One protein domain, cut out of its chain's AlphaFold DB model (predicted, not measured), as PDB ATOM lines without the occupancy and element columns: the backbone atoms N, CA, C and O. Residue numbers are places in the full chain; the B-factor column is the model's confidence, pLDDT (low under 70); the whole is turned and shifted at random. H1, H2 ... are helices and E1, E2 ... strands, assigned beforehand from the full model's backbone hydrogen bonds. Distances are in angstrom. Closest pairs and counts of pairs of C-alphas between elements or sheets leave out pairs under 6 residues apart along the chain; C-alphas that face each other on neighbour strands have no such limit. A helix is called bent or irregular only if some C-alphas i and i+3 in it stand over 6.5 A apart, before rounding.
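Overview. This is residues 393 to 543 of the 1103 residues of the protein "Hypothetical protein" of Pelagomonas calceolata (UniProt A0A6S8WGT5). Two parts lie at the two ends of an elongated domain and are bridged by the kinked helix H1: at one end the ribbon of E1 and E7 with H3 packed on it, at the other the sheet E2 E3 E6, with residues 406 to 414 of H1 over one face. The hairpin of E4 and E5 lies beyond this sheet, long loops make the end of the domain away from H3, and H2 sits between the two parts. The printed part has 151 residues, with three named helices and seven named strands in the order E1 H1 E2 E3 E4 E5 E6 H2 E7 H3; the class is mixed, helices and strands, with under half of the residues in named elements. The sheet E2 E3 E6 is mixed, and the pairs E1 E7 and E4 E5 are antiparallel. The whole is only just compact, close to loose, with a radius of gyration of the C-alphas of 17.3 A and spans of 55 by 33 by 25 A.

Along the chain. E1, residues 393 to 397, begins at C-alpha 393 (145.575, 158.802, 209.659). H1, residues 398 to 415, is 23.7 A long, with a kink of 37 degrees near residue 409. E2 is residues 424 to 426, E3 residues 446 to 450, 13.5 A long, E4 residues 456 to 458, E5 residues 464 to 466, and E6 residues 471 to 475. H2, residues 502 to 510, is 12.3 A long, and E7 is residues 519 to 523. H3, residues 524 to 540, is 24.9 A long and ends at C-alpha 540 (137.338, 171.883, 192.806). It has a kink of 31 degrees near residue 531 and is irregular, with C-alphas 525 and 528 8.0 A apart.

Arrangement. E1 and E7 are antiparallel, with N 395 and O 520 2.9 A apart, within hydrogen-bond range. The closest C-alphas of E1 and H3 are those of Val 393 and Ala 524, 5.5 A apart. H1 and H3 are close but not clearly touching, with C-alphas 399 and 538 6.5 A apart, and about perpendicular at 87 degrees. H1 is on the sheet E2 E3 E6, two layers with the helix on one face, at a height over the sheet of 10.9 A. It lies over E3 and E6 and only just runs along the strands, at 29.9 degrees to E3 on the local plane. E2 and E3 are parallel, with N 425 and O 446 3.0 A apart; E3 and E6 are antiparallel, with N 447 and O 474 2.8 A apart. In the hairpin of E4 and E5, N 457 and O 465 are 2.9 A apart. H2 only grazes the sheet, with its residues 504 to 508, and is apart from H1 and H3. In H2 every O i to N i+4 pair is within hydrogen-bond range, against 12 of 14 in H1 and 11 of 13 in H3.

Size, cuts and confidence. The two C-alphas farthest apart, those of Thr 436 and Thr 525, are 56.5 A apart. The printed part has no cut. The links from E2 to E3 and from E6 to H2 are long, with 19 and 26 residues. The mean pLDDT of the printed part is 70.8, and 74 residues are under 70, among them 398 to 421, 455 to 468 and 493 to 509.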
ATOM      1  N   VAL A 393     146.088 159.444 210.865       72.75
ATOM      2  CA  VAL A 393     145.575 158.802 209.659       72.75
ATOM      3  C   VAL A 393     145.742 159.766 208.491       72.75
ATOM      4  O   VAL A 393     145.468 160.963 208.609       72.75
ATOM      5  N   PHE A 394     146.177 159.244 207.347       79.94
ATOM      6  CA  PHE A 394     146.198 159.999 206.097       79.94
ATOM      7  C   PHE A 394     144.904 159.736 205.331       79.94
ATOM      8  O   PHE A 394     144.605 158.588 204.999       79.94
ATOM      9  N   VAL A 395     144.157 160.797 205.036       83.12
ATOM     10  CA  VAL A 395     142.981 160.755 204.163       83.12
ATOM     11  C   VAL A 395     143.375 161.309 202.797       83.12
ATOM     12  O   VAL A 395     143.874 162.431 202.707       83.12
ATOM     13  N   VAL A 396     143.189 160.513 201.744       80.56
ATOM     14  CA  VAL A 396     143.650 160.795 200.371       80.56
ATOM     15  C   VAL A 396     142.472 160.702 199.404       80.56
ATOM     16  O   VAL A 396     141.710 159.736 199.468       80.56
ATOM     17  N   SER A 397     142.311 161.667 198.493       80.31
ATOM     18  CA  SER A 397     141.286 161.562 197.444       80.31
ATOM     19  C   SER A 397     141.670 160.518 196.396       80.31
ATOM     20  O   SER A 397     142.839 160.378 196.037       80.31
ATOM     21  N   ALA A 398     140.681 159.803 195.857       65.38
ATOM     22  CA  ALA A 398     140.893 158.863 194.757       65.38
ATOM     23  C   ALA A 398     141.517 159.548 193.521       65.38
ATOM     24  O   ALA A 398     142.375 158.966 192.861       65.38
ATOM     25  N   GLU A 399     141.151 160.803 193.243       69.00
ATOM     26  CA  GLU A 399     141.760 161.630 192.200       69.00
ATOM     27  C   GLU A 399     143.253 161.908 192.458       69.00
ATOM     28  O   GLU A 399     144.072 161.710 191.559       69.00
ATOM     29  N   ALA A 400     143.647 162.287 193.682       66.25
ATOM     30  CA  ALA A 400     145.064 162.434 194.021       66.25
ATOM     31  C   ALA A 400     145.799 161.091 193.995       66.25
ATOM     32  O   ALA A 400     146.953 161.046 193.582       66.25
ATOM     33  N   LEU A 401     145.131 159.991 194.356       62.88
ATOM     34  CA  LEU A 401     145.683 158.643 194.229       62.88
ATOM     35  C   LEU A 401     145.887 158.238 192.759       62.88
ATOM     36  O   LEU A 401     146.834 157.521 192.463       62.88
ATOM     37  N   SER A 402     145.056 158.714 191.826       56.19
ATOM     38  CA  SER A 402     145.230 158.505 190.381       56.19
ATOM     39  C   SER A 402     146.444 159.272 189.840       56.19
ATOM     40  O   SER A 402     147.309 158.680 189.193       56.19
ATOM     41  N   VAL A 403     146.573 160.558 190.186       63.09
ATOM     42  CA  VAL A 403     147.749 161.374 189.829       63.09
ATOM     43  C   VAL A 403     149.020 160.792 190.462       63.09
ATOM     44  O   VAL A 403     150.020 160.587 189.774       63.09
ATOM     45  N   ALA A 404     148.964 160.422 191.744       62.34
ATOM     46  CA  ALA A 404     150.053 159.762 192.456       62.34
ATOM     47  C   ALA A 404     150.331 158.332 191.961       62.34
ATOM     48  O   ALA A 404     151.457 157.878 192.094       62.34
ATOM     49  N   SER A 405     149.371 157.628 191.356       57.59
ATOM     50  CA  SER A 405     149.595 156.325 190.710       57.59
ATOM     51  C   SER A 405     150.379 156.493 189.408       57.59
ATOM     52  O   SER A 405     151.367 155.797 189.188       57.59
ATOM     53  N   ASN A 406     150.029 157.493 188.593       56.12
ATOM     54  CA  ASN A 406     150.759 157.814 187.363       56.12
ATOM     55  C   ASN A 406     152.183 158.336 187.658       56.12
ATOM     56  O   ASN A 406     153.138 157.956 186.983       56.12
ATOM     57  N   ILE A 407     152.355 159.146 188.711       57.06
ATOM     58  CA  ILE A 407     153.678 159.576 189.208       57.06
ATOM     59  C   ILE A 407     154.415 158.419 189.904       57.06
ATOM     60  O   ILE A 407     155.631 158.278 189.777       57.06
ATOM     61  N   GLY A 408     153.688 157.545 190.597       52.75
ATOM     62  CA  GLY A 408     154.201 156.339 191.238       52.75
ATOM     63  C   GLY A 408     154.808 155.384 190.217       52.75
ATOM     64  O   GLY A 408     155.939 154.949 190.402       52.75
ATOM     65  N   ALA A 409     154.132 155.154 189.091       45.56
ATOM     66  CA  ALA A 409     154.646 154.376 187.967       45.56
ATOM     67  C   ALA A 409     155.979 154.926 187.418       45.56
ATOM     68  O   ALA A 409     156.886 154.160 187.090       45.56
ATOM     69  N   LEU A 410     156.159 156.253 187.412       48.06
ATOM     70  CA  LEU A 410     157.430 156.892 187.048       48.06
ATOM     71  C   LEU A 410     158.524 156.686 188.121       48.06
ATOM     72  O   LEU A 410     159.700 156.551 187.782       48.06
ATOM     73  N   PHE A 411     158.155 156.567 189.401       51.38
ATOM     74  CA  PHE A 411     159.057 156.134 190.479       51.38
ATOM     75  C   PHE A 411     159.389 154.621 190.438       51.38
ATOM     76  O   PHE A 411     160.466 154.231 190.902       51.38
ATOM     77  N   ALA A 412     158.534 153.766 189.850       43.84
ATOM     78  CA  ALA A 412     158.738 152.305 189.726       43.84
ATOM     79  C   ALA A 412     160.056 151.972 189.040       43.84
ATOM     80  O   ALA A 412     160.874 151.180 189.522       43.84
ATOM     81  N   ALA A 413     160.254 152.630 187.899       46.75
ATOM     82  CA  ALA A 413     161.409 152.438 187.051       46.75
ATOM     83  C   ALA A 413     162.704 152.833 187.768       46.75
ATOM     84  O   ALA A 413     163.754 152.254 187.499       46.75
ATOM     85  N   GLY A 414     162.623 153.736 188.752       47.19
ATOM     86  CA  GLY A 414     163.746 154.029 189.627       47.19
ATOM     87  C   GLY A 414     164.046 152.935 190.654       47.19
ATOM     88  O   GLY A 414     165.209 152.592 190.881       47.19
ATOM     89  N   GLY A 415     163.007 152.320 191.228       45.34
ATOM     90  CA  GLY A 415     163.140 151.193 192.160       45.34
ATOM     91  C   GLY A 415     163.834 149.968 191.547       45.34
ATOM     92  O   GLY A 415     164.619 149.300 192.226       45.34
ATOM     93  N   LYS A 416     163.641 149.720 190.241       46.06
ATOM     94  CA  LYS A 416     164.336 148.656 189.484       46.06
ATOM     95  C   LYS A 416     165.864 148.768 189.489       46.06
ATOM     96  O   LYS A 416     166.535 147.761 189.281       46.06
ATOM     97  N   HIS A 417     166.428 149.943 189.775       50.03
ATOM     98  CA  HIS A 417     167.878 150.141 189.877       50.03
ATOM     99  C   HIS A 417     168.460 149.863 191.279       50.03
ATOM    100  O   HIS A 417     169.637 150.124 191.524       50.03
ATOM    101  N   GLY A 418     167.671 149.292 192.199       39.78
ATOM    102  CA  GLY A 418     168.171 148.606 193.399       39.78
ATOM    103  C   GLY A 418     168.696 149.495 194.534       39.78
ATOM    104  O   GLY A 418     169.152 148.976 195.553       39.78
ATOM    105  N   LYS A 419     168.622 150.826 194.409       50.31
ATOM    106  CA  LYS A 419     169.033 151.763 195.464       50.31
ATOM    107  C   LYS A 419     167.843 152.162 196.337       50.31
ATOM    108  O   LYS A 419     166.930 152.834 195.878       50.31
ATOM    109  N   ARG A 420     167.898 151.809 197.629       42.34
ATOM    110  CA  ARG A 420     166.902 152.200 198.658       42.34
ATOM    111  C   ARG A 420     166.938 153.684 199.062       42.34
ATOM    112  O   ARG A 420     166.146 154.098 199.896       42.34
ATOM    113  N   SER A 421     167.852 154.464 198.491       50.47
ATOM    114  CA  SER A 421     167.911 155.919 198.611       50.47
ATOM    115  C   SER A 421     168.030 156.481 197.201       50.47
ATOM    116  O   SER A 421     169.118 156.490 196.622       50.47
ATOM    117  N   SER A 422     166.887 156.832 196.616       72.62
ATOM    118  CA  SER A 422     166.784 157.544 195.349       72.62
ATOM    119  C   SER A 422     166.483 159.009 195.630       72.62
ATOM    120  O   SER A 422     165.531 159.345 196.332       72.62
ATOM    121  N   THR A 423     167.304 159.891 195.075       82.62
ATOM    122  CA  THR A 423     167.137 161.340 195.239       82.62
ATOM    123  C   THR A 423     166.300 161.910 194.092       82.62
ATOM    124  O   THR A 423     166.619 161.689 192.925       82.62
ATOM    125  N   LEU A 424     165.221 162.629 194.417       87.75
ATOM    126  CA  LEU A 424     164.367 163.345 193.462       87.75
ATOM    127  C   LEU A 424     164.591 164.855 193.597       87.75
ATOM    128  O   LEU A 424     164.681 165.369 194.711       87.75
ATOM    129  N   LYS A 425     164.597 165.578 192.474       90.75
ATOM    130  CA  LYS A 425     164.476 167.041 192.452       90.75
ATOM    131  C   LYS A 425     163.504 167.496 191.358       90.75
ATOM    132  O   LYS A 425     163.488 166.928 190.273       90.75
ATOM    133  N   VAL A 426     162.713 168.530 191.628       89.81
ATOM    134  CA  VAL A 426     161.855 169.178 190.620       89.81
ATOM    135  C   VAL A 426     162.631 170.329 189.961       89.81
ATOM    136  O   VAL A 426     163.417 171.002 190.633       89.81
ATOM    137  N   LEU A 427     162.461 170.530 188.651       92.81
ATOM    138  CA  LEU A 427     163.036 171.635 187.874       92.81
ATOM    139  C   LEU A 427     162.007 172.179 186.880       92.81
ATOM    140  O   LEU A 427     161.360 171.402 186.193       92.81
ATOM    141  N   ASP A 428     161.961 173.495 186.677       91.12
ATOM    142  CA  ASP A 428     161.059 174.122 185.690       91.12
ATOM    143  C   ASP A 428     161.453 173.850 184.224       91.12
ATOM    144  O   ASP A 428     160.741 174.231 183.295       91.12
ATOM    145  N   LYS A 429     162.636 173.266 183.990       93.81
ATOM    146  CA  LYS A 429     163.213 173.004 182.663       93.81
ATOM    147  C   LYS A 429     163.990 171.680 182.657       93.81
ATOM    148  O   LYS A 429     164.518 171.298 183.704       93.81
ATOM    149  N   PRO A 430     164.134 171.018 181.490       93.62
ATOM    150  CA  PRO A 430     164.943 169.810 181.343       93.62
ATOM    151  C   PRO A 430     166.338 169.958 181.967       93.62
ATOM    152  O   PRO A 430     167.002 170.973 181.725       93.62
ATOM    153  N   PRO A 431     166.814 168.970 182.752       93.44
ATOM    154  CA  PRO A 431     168.104 169.066 183.415       93.44
ATOM    155  C   PRO A 431     169.235 169.209 182.380       93.44
ATOM    156  O   PRO A 431     169.234 168.521 181.348       93.44
ATOM    157  N   PRO A 432     170.218 170.098 182.621       90.12
ATOM    158  CA  PRO A 432     171.300 170.332 181.677       90.12
ATOM    159  C   PRO A 432     172.129 169.060 181.453       90.12
ATOM    160  O   PRO A 432     172.232 168.183 182.315       90.12
ATOM    161  N   LYS A 433     172.754 168.968 180.273       92.50
ATOM    162  CA  LYS A 433     173.745 167.920 179.987       92.50
ATOM    163  C   LYS A 433     174.912 168.065 180.966       92.50
ATOM    164  O   LYS A 433     175.378 169.183 181.178       92.50
ATOM    165  N   LEU A 434     175.399 166.940 181.485       92.31
ATOM    166  CA  LEU A 434     176.555 166.889 182.380       92.31
ATOM    167  C   LEU A 434     177.772 167.539 181.693       92.31
ATOM    168  O   LEU A 434     178.100 167.160 180.557       92.31
ATOM    169  N   LYS A 435     178.436 168.510 182.331       91.81
ATOM    170  CA  LYS A 435     179.624 169.142 181.739       91.81
ATOM    171  C   LYS A 435     180.815 168.183 181.769       91.81
ATOM    172  O   LYS A 435     180.845 167.183 182.484       91.81
ATOM    173  N   THR A 436     181.830 168.485 180.964       90.00
ATOM    174  CA  THR A 436     183.098 167.746 180.997       90.00
ATOM    175  C   THR A 436     183.769 167.924 182.358       90.00
ATOM    176  O   THR A 436     184.176 169.031 182.684       90.00
ATOM    177  N   GLY A 437     183.897 166.833 183.119       90.06
ATOM    178  CA  GLY A 437     184.566 166.803 184.426       90.06
ATOM    179  C   GLY A 437     183.630 166.753 185.640       90.06
ATOM    180  O   GLY A 437     184.099 166.441 186.726       90.06
ATOM    181  N   GLU A 438     182.327 166.997 185.472       92.12
ATOM    182  CA  GLU A 438     181.338 166.833 186.550       92.12
ATOM    183  C   GLU A 438     181.039 165.337 186.783       92.12
ATOM    184  O   GLU A 438     180.974 164.555 185.829       92.12
ATOM    185  N   SER A 439     180.853 164.924 188.044       90.00
ATOM    186  CA  SER A 439     180.503 163.544 188.380       90.00
ATOM    187  C   SER A 439     178.992 163.363 188.406       90.00
ATOM    188  O   SER A 439     178.255 164.161 188.981       90.00
ATOM    189  N   TRP A 440     178.508 162.244 187.869       90.75
ATOM    190  CA  TRP A 440     177.104 161.858 188.019       90.75
ATOM    191  C   TRP A 440     176.683 161.701 189.495       90.75
ATOM    192  O   TRP A 440     175.493 161.783 189.792       90.75
ATOM    193  N   ASN A 441     177.620 161.487 190.427       89.12
ATOM    194  CA  ASN A 441     177.316 161.368 191.859       89.12
ATOM    195  C   ASN A 441     176.829 162.678 192.497       89.12
ATOM    196  O   ASN A 441     176.105 162.608 193.485       89.12
ATOM    197  N   ASP A 442     177.155 163.831 191.910       91.62
ATOM    198  CA  ASP A 442     176.786 165.156 192.435       91.62
ATOM    199  C   ASP A 442     175.335 165.544 192.081       91.62
ATOM    200  O   ASP A 442     174.810 166.559 192.544       91.62
ATOM    201  N   TYR A 443     174.677 164.727 191.253       93.19
ATOM    202  CA  TYR A 443     173.328 164.955 190.746       93.19
ATOM    203  C   TYR A 443     172.323 163.934 191.292       93.19
ATOM    204  O   TYR A 443     172.665 162.747 191.437       93.19
ATOM    205  N   PRO A 444     171.066 164.364 191.531       91.62
ATOM    206  CA  PRO A 444     170.009 163.478 191.978       91.62
ATOM    207  C   PRO A 444     169.718 162.394 190.940       91.62
ATOM    208  O   PRO A 444     169.995 162.545 189.750       91.62
ATOM    209  N   ASP A 445     169.171 161.275 191.392       90.69
ATOM    210  CA  ASP A 445     168.913 160.129 190.523       90.69
ATOM    211  C   ASP A 445     167.696 160.353 189.598       90.69
ATOM    212  O   ASP A 445     167.653 159.790 188.500       90.69
ATOM    213  N   TYR A 446     166.757 161.219 190.011       91.25
ATOM    214  CA  TYR A 446     165.521 161.561 189.298       91.25
ATOM    215  C   TYR A 446     165.303 163.076 189.242       91.25
ATOM    216  O   TYR A 446     165.458 163.785 190.241       91.25
ATOM    217  N   TYR A 447     164.853 163.551 188.084       93.06
ATOM    218  CA  TYR A 447     164.375 164.910 187.863       93.06
ATOM    219  C   TYR A 447     162.940 164.902 187.328       93.06
ATOM    220  O   TYR A 447     162.669 164.262 186.314       93.06
ATOM    221  N   LEU A 448     162.041 165.639 187.986       91.75
ATOM    222  CA  LEU A 448     160.685 165.938 187.505       91.75
ATOM    223  C   LEU A 448     160.671 167.312 186.835       91.75
ATOM    224  O   LEU A 448     161.187 168.272 187.408       91.75
ATOM    225  N   VAL A 449     160.080 167.405 185.644       92.75
ATOM    226  CA  VAL A 449     160.009 168.637 184.848       92.75
ATOM    227  C   VAL A 449     158.588 168.821 184.316       92.75
ATOM    228  O   VAL A 449     158.074 167.882 183.707       92.75
ATOM    229  N   PRO A 450     157.935 169.980 184.512       89.56
ATOM    230  CA  PRO A 450     156.613 170.212 183.955       89.56
ATOM    231  C   PRO A 450     156.715 170.330 182.431       89.56
ATOM    232  O   PRO A 450     157.663 170.900 181.887       89.56
ATOM    233  N   CYS A 451     155.734 169.779 181.733       89.56
ATOM    234  CA  CYS A 451     155.619 169.837 180.284       89.56
ATOM    235  C   CYS A 451     154.165 170.099 179.894       89.56
ATOM    236  O   CYS A 451     153.246 169.844 180.672       89.56
ATOM    237  N   ASP A 452     153.947 170.615 178.690       84.88
ATOM    238  CA  ASP A 452     152.592 170.753 178.172       84.88
ATOM    239  C   ASP A 452     152.011 169.342 177.932       84.88
ATOM    240  O   ASP A 452     152.665 168.551 177.241       84.88
ATOM    241  N   PRO A 453     150.829 168.985 178.472       73.56
ATOM    242  CA  PRO A 453     150.236 167.662 178.263       73.56
ATOM    243  C   PRO A 453     149.902 167.367 176.789       73.56
ATOM    244  O   PRO A 453     149.740 166.206 176.421       73.56
ATOM    245  N   THR A 454     149.839 168.396 175.933       73.19
ATOM    246  CA  THR A 454     149.715 168.256 174.471       73.19
ATOM    247  C   THR A 454     151.056 168.039 173.763       73.19
ATOM    248  O   THR A 454     151.083 167.605 172.611       73.19
ATOM    249  N   SER A 455     152.188 168.295 174.436       69.94
ATOM    250  CA  SER A 455     153.519 168.148 173.843       69.94
ATOM    251  C   SER A 455     153.963 166.686 173.777       69.94
ATOM    252  O   SER A 455     154.324 166.050 174.771       69.94
ATOM    253  N   SER A 456     153.974 166.148 172.561       65.25
ATOM    254  CA  SER A 456     154.565 164.849 172.269       65.25
ATOM    255  C   SER A 456     156.088 164.984 172.146       65.25
ATOM    256  O   SER A 456     156.606 165.832 171.418       65.25
ATOM    257  N   SER A 457     156.844 164.166 172.884       66.62
ATOM    258  CA  SER A 457     158.310 164.187 172.820       66.62
ATOM    259  C   SER A 457     158.835 162.964 172.075       66.62
ATOM    260  O   SER A 457     158.759 161.843 172.587       66.62
ATOM    261  N   THR A 458     159.420 163.160 170.896       57.12
ATOM    262  CA  THR A 458     160.078 162.078 170.155       57.12
ATOM    263  C   THR A 458     161.422 161.744 170.797       57.12
ATOM    264  O   THR A 458     162.331 162.575 170.872       57.12
ATOM    265  N   THR A 459     161.573 160.510 171.272       67.12
ATOM    266  CA  THR A 459     162.863 159.998 171.742       67.12
ATOM    267  C   THR A 459     163.844 159.841 170.576       67.12
ATOM    268  O   THR A 459     163.464 159.779 169.408       67.12
ATOM    269  N   LYS A 460     165.138 159.690 170.884       54.31
ATOM    270  CA  LYS A 460     166.176 159.404 169.875       54.31
ATOM    271  C   LYS A 460     165.922 158.151 169.024       54.31
ATOM    272  O   LYS A 460     166.540 158.027 167.974       54.31
ATOM    273  N   ASN A 461     165.062 157.246 169.486       56.75
ATOM    274  CA  ASN A 461     164.753 155.985 168.819       56.75
ATOM    275  C   ASN A 461     163.445 156.075 168.006       56.75
ATOM    276  O   ASN A 461     162.869 155.047 167.676       56.75
ATOM    277  N   GLY A 462     162.924 157.281 167.753       47.88
ATOM    278  CA  GLY A 462     161.671 157.499 167.020       47.88
ATOM    279  C   GLY A 462     160.394 157.304 167.846       47.88
ATOM    280  O   GLY A 462     159.339 157.766 167.429       47.88
ATOM    281  N   VAL A 463     160.471 156.699 169.038       50.41
ATOM    282  CA  VAL A 463     159.300 156.509 169.912       50.41
ATOM    283  C   VAL A 463     158.783 157.864 170.385       50.41
ATOM    284  O   VAL A 463     159.500 158.585 171.086       50.41
ATOM    285  N   ILE A 464     157.547 158.189 170.011       48.53
ATOM    286  CA  ILE A 464     156.807 159.366 170.468       48.53
ATOM    287  C   ILE A 464     156.237 159.059 171.856       48.53
ATOM    288  O   ILE A 464     155.483 158.105 172.022       48.53
ATOM    289  N   VAL A 465     156.601 159.860 172.859       62.88
ATOM    290  CA  VAL A 465     156.071 159.739 174.225       62.88
ATOM    291  C   VAL A 465     155.092 160.881 174.479       62.88
ATOM    292  O   VAL A 465     155.472 162.050 174.387       62.88
ATOM    293  N   TYR A 466     153.847 160.530 174.795       46.38
ATOM    294  CA  TYR A 466     152.791 161.460 175.199       46.38
ATOM    295  C   TYR A 466     152.759 161.571 176.726       46.38
ATOM    296  O   TYR A 466     152.590 160.570 177.421       46.38
ATOM    297  N   HIS A 467     152.912 162.785 177.257       68.38
ATOM    298  CA  HIS A 467     152.985 163.033 178.702       68.38
ATOM    299  C   HIS A 467     151.620 163.447 179.248       68.38
ATOM    300  O   HIS A 467     151.387 164.608 179.575       68.38
ATOM    301  N   THR A 468     150.711 162.478 179.367       44.50
ATOM    302  CA  THR A 468     149.311 162.686 179.798       44.50
ATOM    303  C   THR A 468     149.150 163.342 181.176       44.50
ATOM    304  O   THR A 468     148.073 163.824 181.507       44.50
ATOM    305  N   THR A 469     150.211 163.373 181.985       70.19
ATOM    306  CA  THR A 469     150.253 163.981 183.321       70.19
ATOM    307  C   THR A 469     150.714 165.439 183.335       70.19
ATOM    308  O   THR A 469     150.656 166.065 184.390       70.19
ATOM    309  N   GLY A 470     151.233 165.975 182.223       84.75
ATOM    310  CA  GLY A 470     151.929 167.265 182.214       84.75
ATOM    311  C   GLY A 470     153.296 167.247 182.919       84.75
ATOM    312  O   GLY A 470     153.839 168.306 183.228       84.75
ATOM    313  N   TRP A 471     153.894 166.072 183.159       87.44
ATOM    314  CA  TRP A 471     155.223 165.938 183.777       87.44
ATOM    315  C   TRP A 471     156.123 164.942 183.035       87.44
ATOM    316  O   TRP A 471     155.753 163.792 182.815       87.44
ATOM    317  N   GLN A 472     157.350 165.369 182.738       90.12
ATOM    318  CA  GLN A 472     158.445 164.549 182.220       90.12
ATOM    319  C   GLN A 472     159.371 164.098 183.353       90.12
ATOM    320  O   GLN A 472     159.749 164.897 184.213       90.12
ATOM    321  N   VAL A 473     159.789 162.826 183.327       89.56
ATOM    322  CA  VAL A 473     160.771 162.280 184.278       89.56
ATOM    323  C   VAL A 473     162.077 161.948 183.579       89.56
ATOM    324  O   VAL A 473     162.145 161.109 182.682       89.56
ATOM    325  N   TYR A 474     163.133 162.611 184.030       92.81
ATOM    326  CA  TYR A 474     164.502 162.410 183.590       92.81
ATOM    327  C   TYR A 474     165.256 161.587 184.628       92.81
ATOM    328  O   TYR A 474     165.326 161.952 185.800       92.81
ATOM    329  N   VAL A 475     165.846 160.484 184.185       93.50
ATOM    330  CA  VAL A 475     166.539 159.513 185.030       93.50
ATOM    331  C   VAL A 475     168.023 159.501 184.704       93.50
ATOM    332  O   VAL A 475     168.454 159.617 183.549       93.50
ATOM    333  N   LYS A 476     168.817 159.385 185.760       93.25
ATOM    334  CA  LYS A 476     170.260 159.177 185.709       93.25
ATOM    335  C   LYS A 476     170.566 157.828 185.041       93.25
ATOM    336  O   LYS A 476     170.012 156.820 185.481       93.25
ATOM    337  N   PRO A 477     171.426 157.763 184.005       89.06
ATOM    338  CA  PRO A 477     171.739 156.502 183.335       89.06
ATOM    339  C   PRO A 477     172.215 155.429 184.320       89.06
ATOM    340  O   PRO A 477     172.885 155.733 185.309       89.06
ATOM    341  N   ALA A 478     171.910 154.161 184.037       84.94
ATOM    342  CA  ALA A 478     172.391 153.049 184.855       84.94
ATOM    343  C   ALA A 478     173.935 153.069 184.981       84.94
ATOM    344  O   ALA A 478     174.604 153.493 184.035       84.94
ATOM    345  N   PRO A 479     174.533 152.570 186.087       82.38
ATOM    346  CA  PRO A 479     175.979 152.644 186.328       82.38
ATOM    347  C   PRO A 479     176.868 152.172 185.168       82.38
ATOM    348  O   PRO A 479     177.886 152.794 184.880       82.38
ATOM    349  N   SER A 480     176.446 151.128 184.450       79.56
ATOM    350  CA  SER A 480     177.126 150.589 183.263       79.56
ATOM    351  C   SER A 480     177.132 151.523 182.043       79.56
ATOM    352  O   SER A 480     177.932 151.327 181.132       79.56
ATOM    353  N   GLN A 481     176.264 152.538 182.005       80.12
ATOM    354  CA  GLN A 481     176.134 153.503 180.907       80.12
ATOM    355  C   GLN A 481     176.687 154.901 181.241       80.12
ATOM    356  O   GLN A 481     176.836 155.717 180.327       80.12
ATOM    357  N   LEU A 482     177.042 155.181 182.504       78.44
ATOM    358  CA  LEU A 482     177.523 156.499 182.954       78.44
ATOM    359  C   LEU A 482     178.741 157.007 182.162       78.44
ATOM    360  O   LEU A 482     178.834 158.202 181.885       78.44
ATOM    361  N   ASN A 483     179.639 156.103 181.756       77.38
ATOM    362  CA  ASN A 483     180.859 156.448 181.017       77.38
ATOM    363  C   ASN A 483     180.584 156.902 179.570       77.38
ATOM    364  O   ASN A 483     181.308 157.744 179.043       77.38
ATOM    365  N   ASN A 484     179.522 156.385 178.938       74.88
ATOM    366  CA  ASN A 484     179.231 156.614 177.516       74.88
ATOM    367  C   ASN A 484     178.085 157.616 177.286       74.88
ATOM    368  O   ASN A 484     177.894 158.107 176.168       74.88
ATOM    369  N   HIS A 485     177.303 157.942 178.317       76.75
ATOM    370  CA  HIS A 485     176.150 158.833 178.209       76.75
ATOM    371  C   HIS A 485     176.219 159.976 179.228       76.75
ATOM    372  O   HIS A 485     176.006 159.785 180.417       76.75
ATOM    373  N   ARG A 486     176.439 161.202 178.726       86.75
ATOM    374  CA  ARG A 486     176.319 162.479 179.471       86.75
ATOM    375  C   ARG A 486     174.953 163.160 179.301       86.75
ATOM    376  O   ARG A 486     174.831 164.382 179.393       86.75
ATOM    377  N   ARG A 487     173.928 162.387 178.940       91.31
ATOM    378  CA  ARG A 487     172.551 162.867 178.783       91.31
ATOM    379  C   ARG A 487     171.651 162.074 179.715       91.31
ATOM    380  O   ARG A 487     171.769 160.854 179.778       91.31
ATOM    381  N   TRP A 488     170.753 162.787 180.377       93.12
ATOM    382  CA  TRP A 488     169.629 162.222 181.107       93.12
ATOM    383  C   TRP A 488     168.769 161.356 180.188       93.12
ATOM    384  O   TRP A 488     168.576 161.693 179.014       93.12
ATOM    385  N   GLN A 489     168.267 160.244 180.715       92.44
ATOM    386  CA  GLN A 489     167.335 159.371 180.010       92.44
ATOM    387  C   GLN A 489     165.919 159.838 180.333       92.44
ATOM    388  O   GLN A 489     165.526 159.837 181.494       92.44
ATOM    389  N   LEU A 490     165.163 160.273 179.323       91.06
ATOM    390  CA  LEU A 490     163.734 160.512 179.502       91.06
ATOM    391  C   LEU A 490     163.056 159.152 179.683       91.06
ATOM    392  O   LEU A 490     163.189 158.284 178.818       91.06
ATOM    393  N   LEU A 491     162.362 158.967 180.800       84.56
ATOM    394  CA  LEU A 491     161.646 157.734 181.067       84.56
ATOM    395  C   LEU A 491     160.309 157.748 180.318       84.56
ATOM    396  O   LEU A 491     159.437 158.562 180.615       84.56
ATOM    397  N   ALA A 492     160.145 156.850 179.347       71.88
ATOM    398  CA  ALA A 492     158.837 156.598 178.750       71.88
ATOM    399  C   ALA A 492     157.920 155.942 179.798       71.88
ATOM    400  O   ALA A 492     158.364 155.066 180.542       71.88
ATOM    401  N   SER A 493     156.657 156.367 179.872       55.16
ATOM    402  CA  SER A 493     155.712 155.877 180.879       55.16
ATOM    403  C   SER A 493     155.442 154.378 180.712       55.16
ATOM    404  O   SER A 493     154.851 153.955 179.719       55.16
ATOM    405  N   THR A 494     155.827 153.575 181.702       44.78
ATOM    406  CA  THR A 494     155.483 152.147 181.782       44.78
ATOM    407  C   THR A 494     154.466 151.916 182.892       44.78
ATOM    408  O   THR A 494     154.690 152.358 184.017       44.78
ATOM    409  N   HIS A 495     153.379 151.199 182.600       37.19
ATOM    410  CA  HIS A 495     152.282 150.918 183.537       37.19
ATOM    411  C   HIS A 495     152.670 149.908 184.642       37.19
ATOM    412  O   HIS A 495     152.218 148.765 184.639       37.19
ATOM    413  N   GLU A 496     153.509 150.311 185.601       38.19
ATOM    414  CA  GLU A 496     153.847 149.509 186.788       38.19
ATOM    415  C   GLU A 496     153.294 150.146 188.076       38.19
ATOM    416  O   GLU A 496     153.430 151.344 188.301       38.19
ATOM    417  N   ILE A 497     152.664 149.334 188.934       31.73
ATOM    418  CA  ILE A 497     152.055 149.768 190.205       31.73
ATOM    419  C   ILE A 497     153.136 149.900 191.290       31.73
ATOM    420  O   ILE A 497     153.990 149.020 191.415       31.73
ATOM    421  N   VAL A 498     153.085 150.965 192.104       43.16
ATOM    422  CA  VAL A 498     154.152 151.313 193.063       43.16
ATOM    423  C   VAL A 498     153.652 151.700 194.444       43.16
ATOM    424  O   VAL A 498     152.693 152.449 194.603       43.16
ATOM    425  N   THR A 499     154.397 151.255 195.452       37.06
ATOM    426  CA  THR A 499     154.338 151.734 196.832       37.06
ATOM    427  C   THR A 499     155.191 152.994 197.023       37.06
ATOM    428  O   THR A 499     156.420 152.933 197.047       37.06
ATOM    429  N   ILE A 500     154.536 154.143 197.199       52.25
ATOM    430  CA  ILE A 500     155.178 155.407 197.595       52.25
ATOM    431  C   ILE A 500     155.368 155.404 199.122       52.25
ATOM    432  O   ILE A 500     154.451 155.047 199.859       52.25
ATOM    433  N   SER A 501     156.547 155.795 199.618       64.50
ATOM    434  CA  SER A 501     156.769 155.948 201.067       64.50
ATOM    435  C   SER A 501     156.221 157.279 201.599       64.50
ATOM    436  O   SER A 501     156.187 158.272 200.874       64.50
ATOM    437  N   VAL A 502     155.839 157.335 202.881       58.75
ATOM    438  CA  VAL A 502     155.277 158.556 203.502       58.75
ATOM    439  C   VAL A 502     156.167 159.800 203.298       58.75
ATOM    440  O   VAL A 502     155.628 160.808 202.851       58.75
ATOM    441  N   PRO A 503     157.508 159.756 203.467       66.56
ATOM    442  CA  PRO A 503     158.351 160.928 203.203       66.56
ATOM    443  C   PRO A 503     158.364 161.366 201.729       66.56
ATOM    444  O   PRO A 503     158.493 162.552 201.435       66.56
ATOM    445  N   GLN A 504     158.215 160.431 200.781       64.50
ATOM    446  CA  GLN A 504     158.102 160.759 199.353       64.50
ATOM    447  C   GLN A 504     156.745 161.398 199.036       64.50
ATOM    448  O   GLN A 504     156.686 162.318 198.225       64.50
ATOM    449  N   LEU A 505     155.674 160.955 199.700       65.31
ATOM    450  CA  LEU A 505     154.347 161.558 199.592       65.31
ATOM    451  C   LEU A 505     154.336 162.990 200.153       65.31
ATOM    452  O   LEU A 505     153.898 163.907 199.466       65.31
ATOM    453  N   GLU A 506     154.907 163.198 201.345       66.94
ATOM    454  CA  GLU A 506     155.097 164.530 201.945       66.94
ATOM    455  C   GLU A 506     155.961 165.438 201.046       66.94
ATOM    456  O   GLU A 506     155.654 166.617 200.870       66.94
ATOM    457  N   THR A 507     156.990 164.883 200.392       66.88
ATOM    458  CA  THR A 507     157.814 165.610 199.409       66.88
ATOM    459  C   THR A 507     157.001 166.040 198.183       66.88
ATOM    460  O   THR A 507     157.099 167.192 197.767       66.88
ATOM    461  N   LEU A 508     156.169 165.159 197.612       66.19
ATOM    462  CA  LEU A 508     155.305 165.490 196.466       66.19
ATOM    463  C   LEU A 508     154.261 166.565 196.813       66.19
ATOM    464  O   LEU A 508     154.004 167.448 195.995       66.19
ATOM    465  N   MET A 509     153.708 166.532 198.031       68.69
ATOM    466  CA  MET A 509     152.814 167.579 198.541       68.69
ATOM    467  C   MET A 509     153.530 168.930 198.695       68.69
ATOM    468  O   MET A 509     152.952 169.966 198.382       68.69
ATOM    469  N   GLY A 510     154.793 168.934 199.133       72.56
ATOM    470  CA  GLY A 510     155.592 170.155 199.300       72.56
ATOM    471  C   GLY A 510     155.939 170.892 197.998       72.56
ATOM    472  O   GLY A 510     156.325 172.058 198.053       72.56
ATOM    473  N   PHE A 511     155.789 170.241 196.840       66.38
ATOM    474  CA  PHE A 511     156.041 170.821 195.515       66.38
ATOM    475  C   PHE A 511     154.764 171.232 194.757       66.38
ATOM    476  O   PHE A 511     154.847 171.517 193.566       66.38
ATOM    477  N   ASP A 512     153.592 171.242 195.408       71.12
ATOM    478  CA  ASP A 512     152.281 171.529 194.791       71.12
ATOM    479  C   ASP A 512     151.942 170.634 193.569       71.12
ATOM    480  O   ASP A 512     151.069 170.955 192.763       71.12
ATOM    481  N   VAL A 513     152.602 169.472 193.443       66.56
ATOM    482  CA  VAL A 513     152.364 168.479 192.372       66.56
ATOM    483  C   VAL A 513     151.006 167.790 192.549       66.56
ATOM    484  O   VAL A 513     150.365 167.393 191.577       66.56
ATOM    485  N   LEU A 514     150.557 167.674 193.799       69.56
ATOM    486  CA  LEU A 514     149.176 167.374 194.156       69.56
ATOM    487  C   LEU A 514     148.536 168.660 194.699       69.56
ATOM    488  O   LEU A 514     149.180 169.347 195.497       69.56
ATOM    489  N   PRO A 515     147.285 168.994 194.326       70.19
ATOM    490  CA  PRO A 515     146.620 170.181 194.846       70.19
ATOM    491  C   PRO A 515     146.532 170.141 196.373       70.19
ATOM    492  O   PRO A 515     146.251 169.092 196.967       70.19
ATOM    493  N   LYS A 516     146.747 171.296 197.008       64.06
ATOM    494  CA  LYS A 516     146.586 171.461 198.457       64.06
ATOM    495  C   LYS A 516     145.207 170.950 198.894       64.06
ATOM    496  O   LYS A 516     144.238 171.034 198.145       64.06
ATOM    497  N   ASP A 517     145.165 170.351 200.080       74.62
ATOM    498  CA  ASP A 517     143.991 169.710 200.689       74.62
ATOM    499  C   ASP A 517     143.480 168.408 200.026       74.62
ATOM    500  O   ASP A 517     142.546 167.798 200.543       74.62
ATOM    501  N   THR A 518     144.105 167.895 198.953       69.06
ATOM    502  CA  THR A 518     143.757 166.560 198.397       69.06
ATOM    503  C   THR A 518     144.326 165.374 199.187       69.06
ATOM    504  O   THR A 518     143.895 164.231 199.003       69.06
ATOM    505  N   ILE A 519     145.262 165.651 200.097       77.06
ATOM    506  CA  ILE A 519     145.756 164.743 201.132       77.06
ATOM    507  C   ILE A 519     145.762 165.516 202.446       77.06
ATOM    508  O   ILE A 519     146.368 166.585 202.527       77.06
ATOM    509  N   VAL A 520     145.124 164.972 203.482       80.00
ATOM    510  CA  VAL A 520     145.113 165.571 204.822       80.00
ATOM    511  C   VAL A 520     145.514 164.523 205.858       80.00
ATOM    512  O   VAL A 520     144.944 163.435 205.924       80.00
ATOM    513  N   ARG A 521     146.509 164.868 206.677       82.12
ATOM    514  CA  ARG A 521     146.926 164.114 207.864       82.12
ATOM    515  C   ARG A 521     146.110 164.610 209.054       82.12
ATOM    516  O   ARG A 521     146.173 165.796 209.373       82.12
ATOM    517  N   VAL A 522     145.342 163.728 209.686       83.88
ATOM    518  CA  VAL A 522     144.492 164.058 210.842       83.88
ATOM    519  C   VAL A 522     144.587 163.003 211.944       83.88
ATOM    520  O   VAL A 522     144.928 161.856 211.657       83.88
ATOM    521  N   PRO A 523     144.248 163.334 213.203       79.12
ATOM    522  CA  PRO A 523     143.945 162.324 214.211       79.12
ATOM    523  C   PRO A 523     142.829 161.384 213.728       79.12
ATOM    524  O   PRO A 523     141.897 161.820 213.053       79.12
ATOM    525  N   ALA A 524     142.868 160.106 214.115       63.84
ATOM    526  CA  ALA A 524     141.843 159.120 213.747       63.84
ATOM    527  C   ALA A 524     140.404 159.521 214.139       63.84
ATOM    528  O   ALA A 524     139.448 159.025 213.547       63.84
ATOM    529  N   THR A 525     140.239 160.423 215.111       69.19
ATOM    530  CA  THR A 525     138.944 160.989 215.523       69.19
ATOM    531  C   THR A 525     138.323 161.931 214.489       69.19
ATOM    532  O   THR A 525     137.105 162.089 214.477       69.19
ATOM    533  N   ASP A 526     139.132 162.523 213.607       81.88
ATOM    534  CA  ASP A 526     138.747 163.666 212.766       81.88
ATOM    535  C   ASP A 526     138.632 163.265 211.276       81.88
ATOM    536  O   ASP A 526     138.485 164.104 210.382       81.88
ATOM    537  N   VAL A 527     138.698 161.957 210.996       73.50
ATOM    538  CA  VAL A 527     138.715 161.355 209.649       73.50
ATOM    539  C   VAL A 527     137.512 161.762 208.794       73.50
ATOM    540  O   VAL A 527     137.678 161.975 207.597       73.50
ATOM    541  N   ALA A 528     136.319 161.899 209.380       64.38
ATOM    542  CA  ALA A 528     135.110 162.269 208.637       64.38
ATOM    543  C   ALA A 528     135.182 163.708 208.088       64.38
ATOM    544  O   ALA A 528     134.966 163.933 206.895       64.38
ATOM    545  N   ASP A 529     135.573 164.671 208.927       71.88
ATOM    546  CA  ASP A 529     135.759 166.072 208.527       71.88
ATOM    547  C   ASP A 529     136.913 166.224 207.526       71.88
ATOM    548  O   ASP A 529     136.845 167.039 206.601       71.88
ATOM    549  N   ALA A 530     137.971 165.423 207.680       73.38
ATOM    550  CA  ALA A 530     139.069 165.358 206.722       73.38
ATOM    551  C   ALA A 530     138.614 164.802 205.365       73.38
ATOM    552  O   ALA A 530     138.921 165.401 204.338       73.38
ATOM    553  N   ALA A 531     137.837 163.716 205.346       67.50
ATOM    554  CA  ALA A 531     137.300 163.128 204.120       67.50
ATOM    555  C   ALA A 531     136.387 164.107 203.368       67.50
ATOM    556  O   ALA A 531     136.516 164.243 202.152       67.50
ATOM    557  N   LEU A 532     135.534 164.853 204.077       68.12
ATOM    558  CA  LEU A 532     134.695 165.892 203.470       68.12
ATOM    559  C   LEU A 532     135.529 167.020 202.841       68.12
ATOM    560  O   LEU A 532     135.244 167.428 201.713       68.12
ATOM    561  N   LYS A 533     136.593 167.486 203.512       71.38
ATOM    562  CA  LYS A 533     137.526 168.487 202.957       71.38
ATOM    563  C   LYS A 533     138.280 167.961 201.733       71.38
ATOM    564  O   LYS A 533     138.334 168.647 200.719       71.38
ATOM    565  N   VAL A 534     138.789 166.732 201.805       70.19
ATOM    566  CA  VAL A 534     139.519 166.053 200.722       70.19
ATOM    567  C   VAL A 534     138.636 165.850 199.484       70.19
ATOM    568  O   VAL A 534     139.075 166.102 198.361       70.19
ATOM    569  N   VAL A 535     137.369 165.464 199.669       66.31
ATOM    570  CA  VAL A 535     136.387 165.342 198.578       66.31
ATOM    571  C   VAL A 535     136.013 166.713 198.005       66.31
ATOM    572  O   VAL A 535     135.905 166.853 196.787       66.31
ATOM    573  N   ALA A 536     135.852 167.745 198.839       67.12
ATOM    574  CA  ALA A 536     135.601 169.109 198.366       67.12
ATOM    575  C   ALA A 536     136.777 169.655 197.532       67.12
ATOM    576  O   ALA A 536     136.556 170.175 196.437       67.12
ATOM    577  N   ALA A 537     138.017 169.460 197.995       65.00
ATOM    578  CA  ALA A 537     139.230 169.830 197.271       65.00
ATOM    579  C   ALA A 537     139.343 169.090 195.927       65.00
ATOM    580  O   ALA A 537     139.577 169.719 194.900       65.00
ATOM    581  N   ALA A 538     139.095 167.776 195.900       64.06
ATOM    582  CA  ALA A 538     139.113 166.987 194.666       64.06
ATOM    583  C   ALA A 538     138.041 167.427 193.648       64.06
ATOM    584  O   ALA A 538     138.297 167.433 192.445       64.06
ATOM    585  N   ASN A 539     136.853 167.837 194.110       59.41
ATOM    586  CA  ASN A 539     135.806 168.354 193.225       59.41
ATOM    587  C   ASN A 539     136.184 169.709 192.598       59.41
ATOM    588  O   ASN A 539     135.892 169.917 191.423       59.41
ATOM    589  N   ALA A 540     136.885 170.586 193.326       57.53
ATOM    590  CA  ALA A 540     137.338 171.883 192.806       57.53
ATOM    591  C   ALA A 540     138.379 171.771 191.669       57.53
ATOM    592  O   ALA A 540     138.570 172.717 190.912       57.53
ATOM    593  N   VAL A 541     139.036 170.614 191.519       51.41
ATOM    594  CA  VAL A 541     140.048 170.361 190.473       51.41
ATOM    595  C   VAL A 541     139.417 170.039 189.108       51.41
ATOM    596  O   VAL A 541     140.085 170.155 188.084       51.41
ATOM    597  N   LYS A 542     138.131 169.655 189.058       41.06
ATOM    598  CA  LYS A 542     137.449 169.253 187.811       41.06
ATOM    599  C   LYS A 542     136.943 170.420 186.951       41.06
ATOM    600  O   LYS A 542     136.534 170.184 185.818       41.06
ATOM    601  N   GLU A 543     136.999 171.661 187.436       33.78
ATOM    602  CA  GLU A 543     136.570 172.851 186.687       33.78
ATOM    603  C   GLU A 543     137.746 173.574 186.002       33.78
ATOM    604  O   GLU A 543     138.180 174.639 186.432       33.78
TER     605      GLU A 543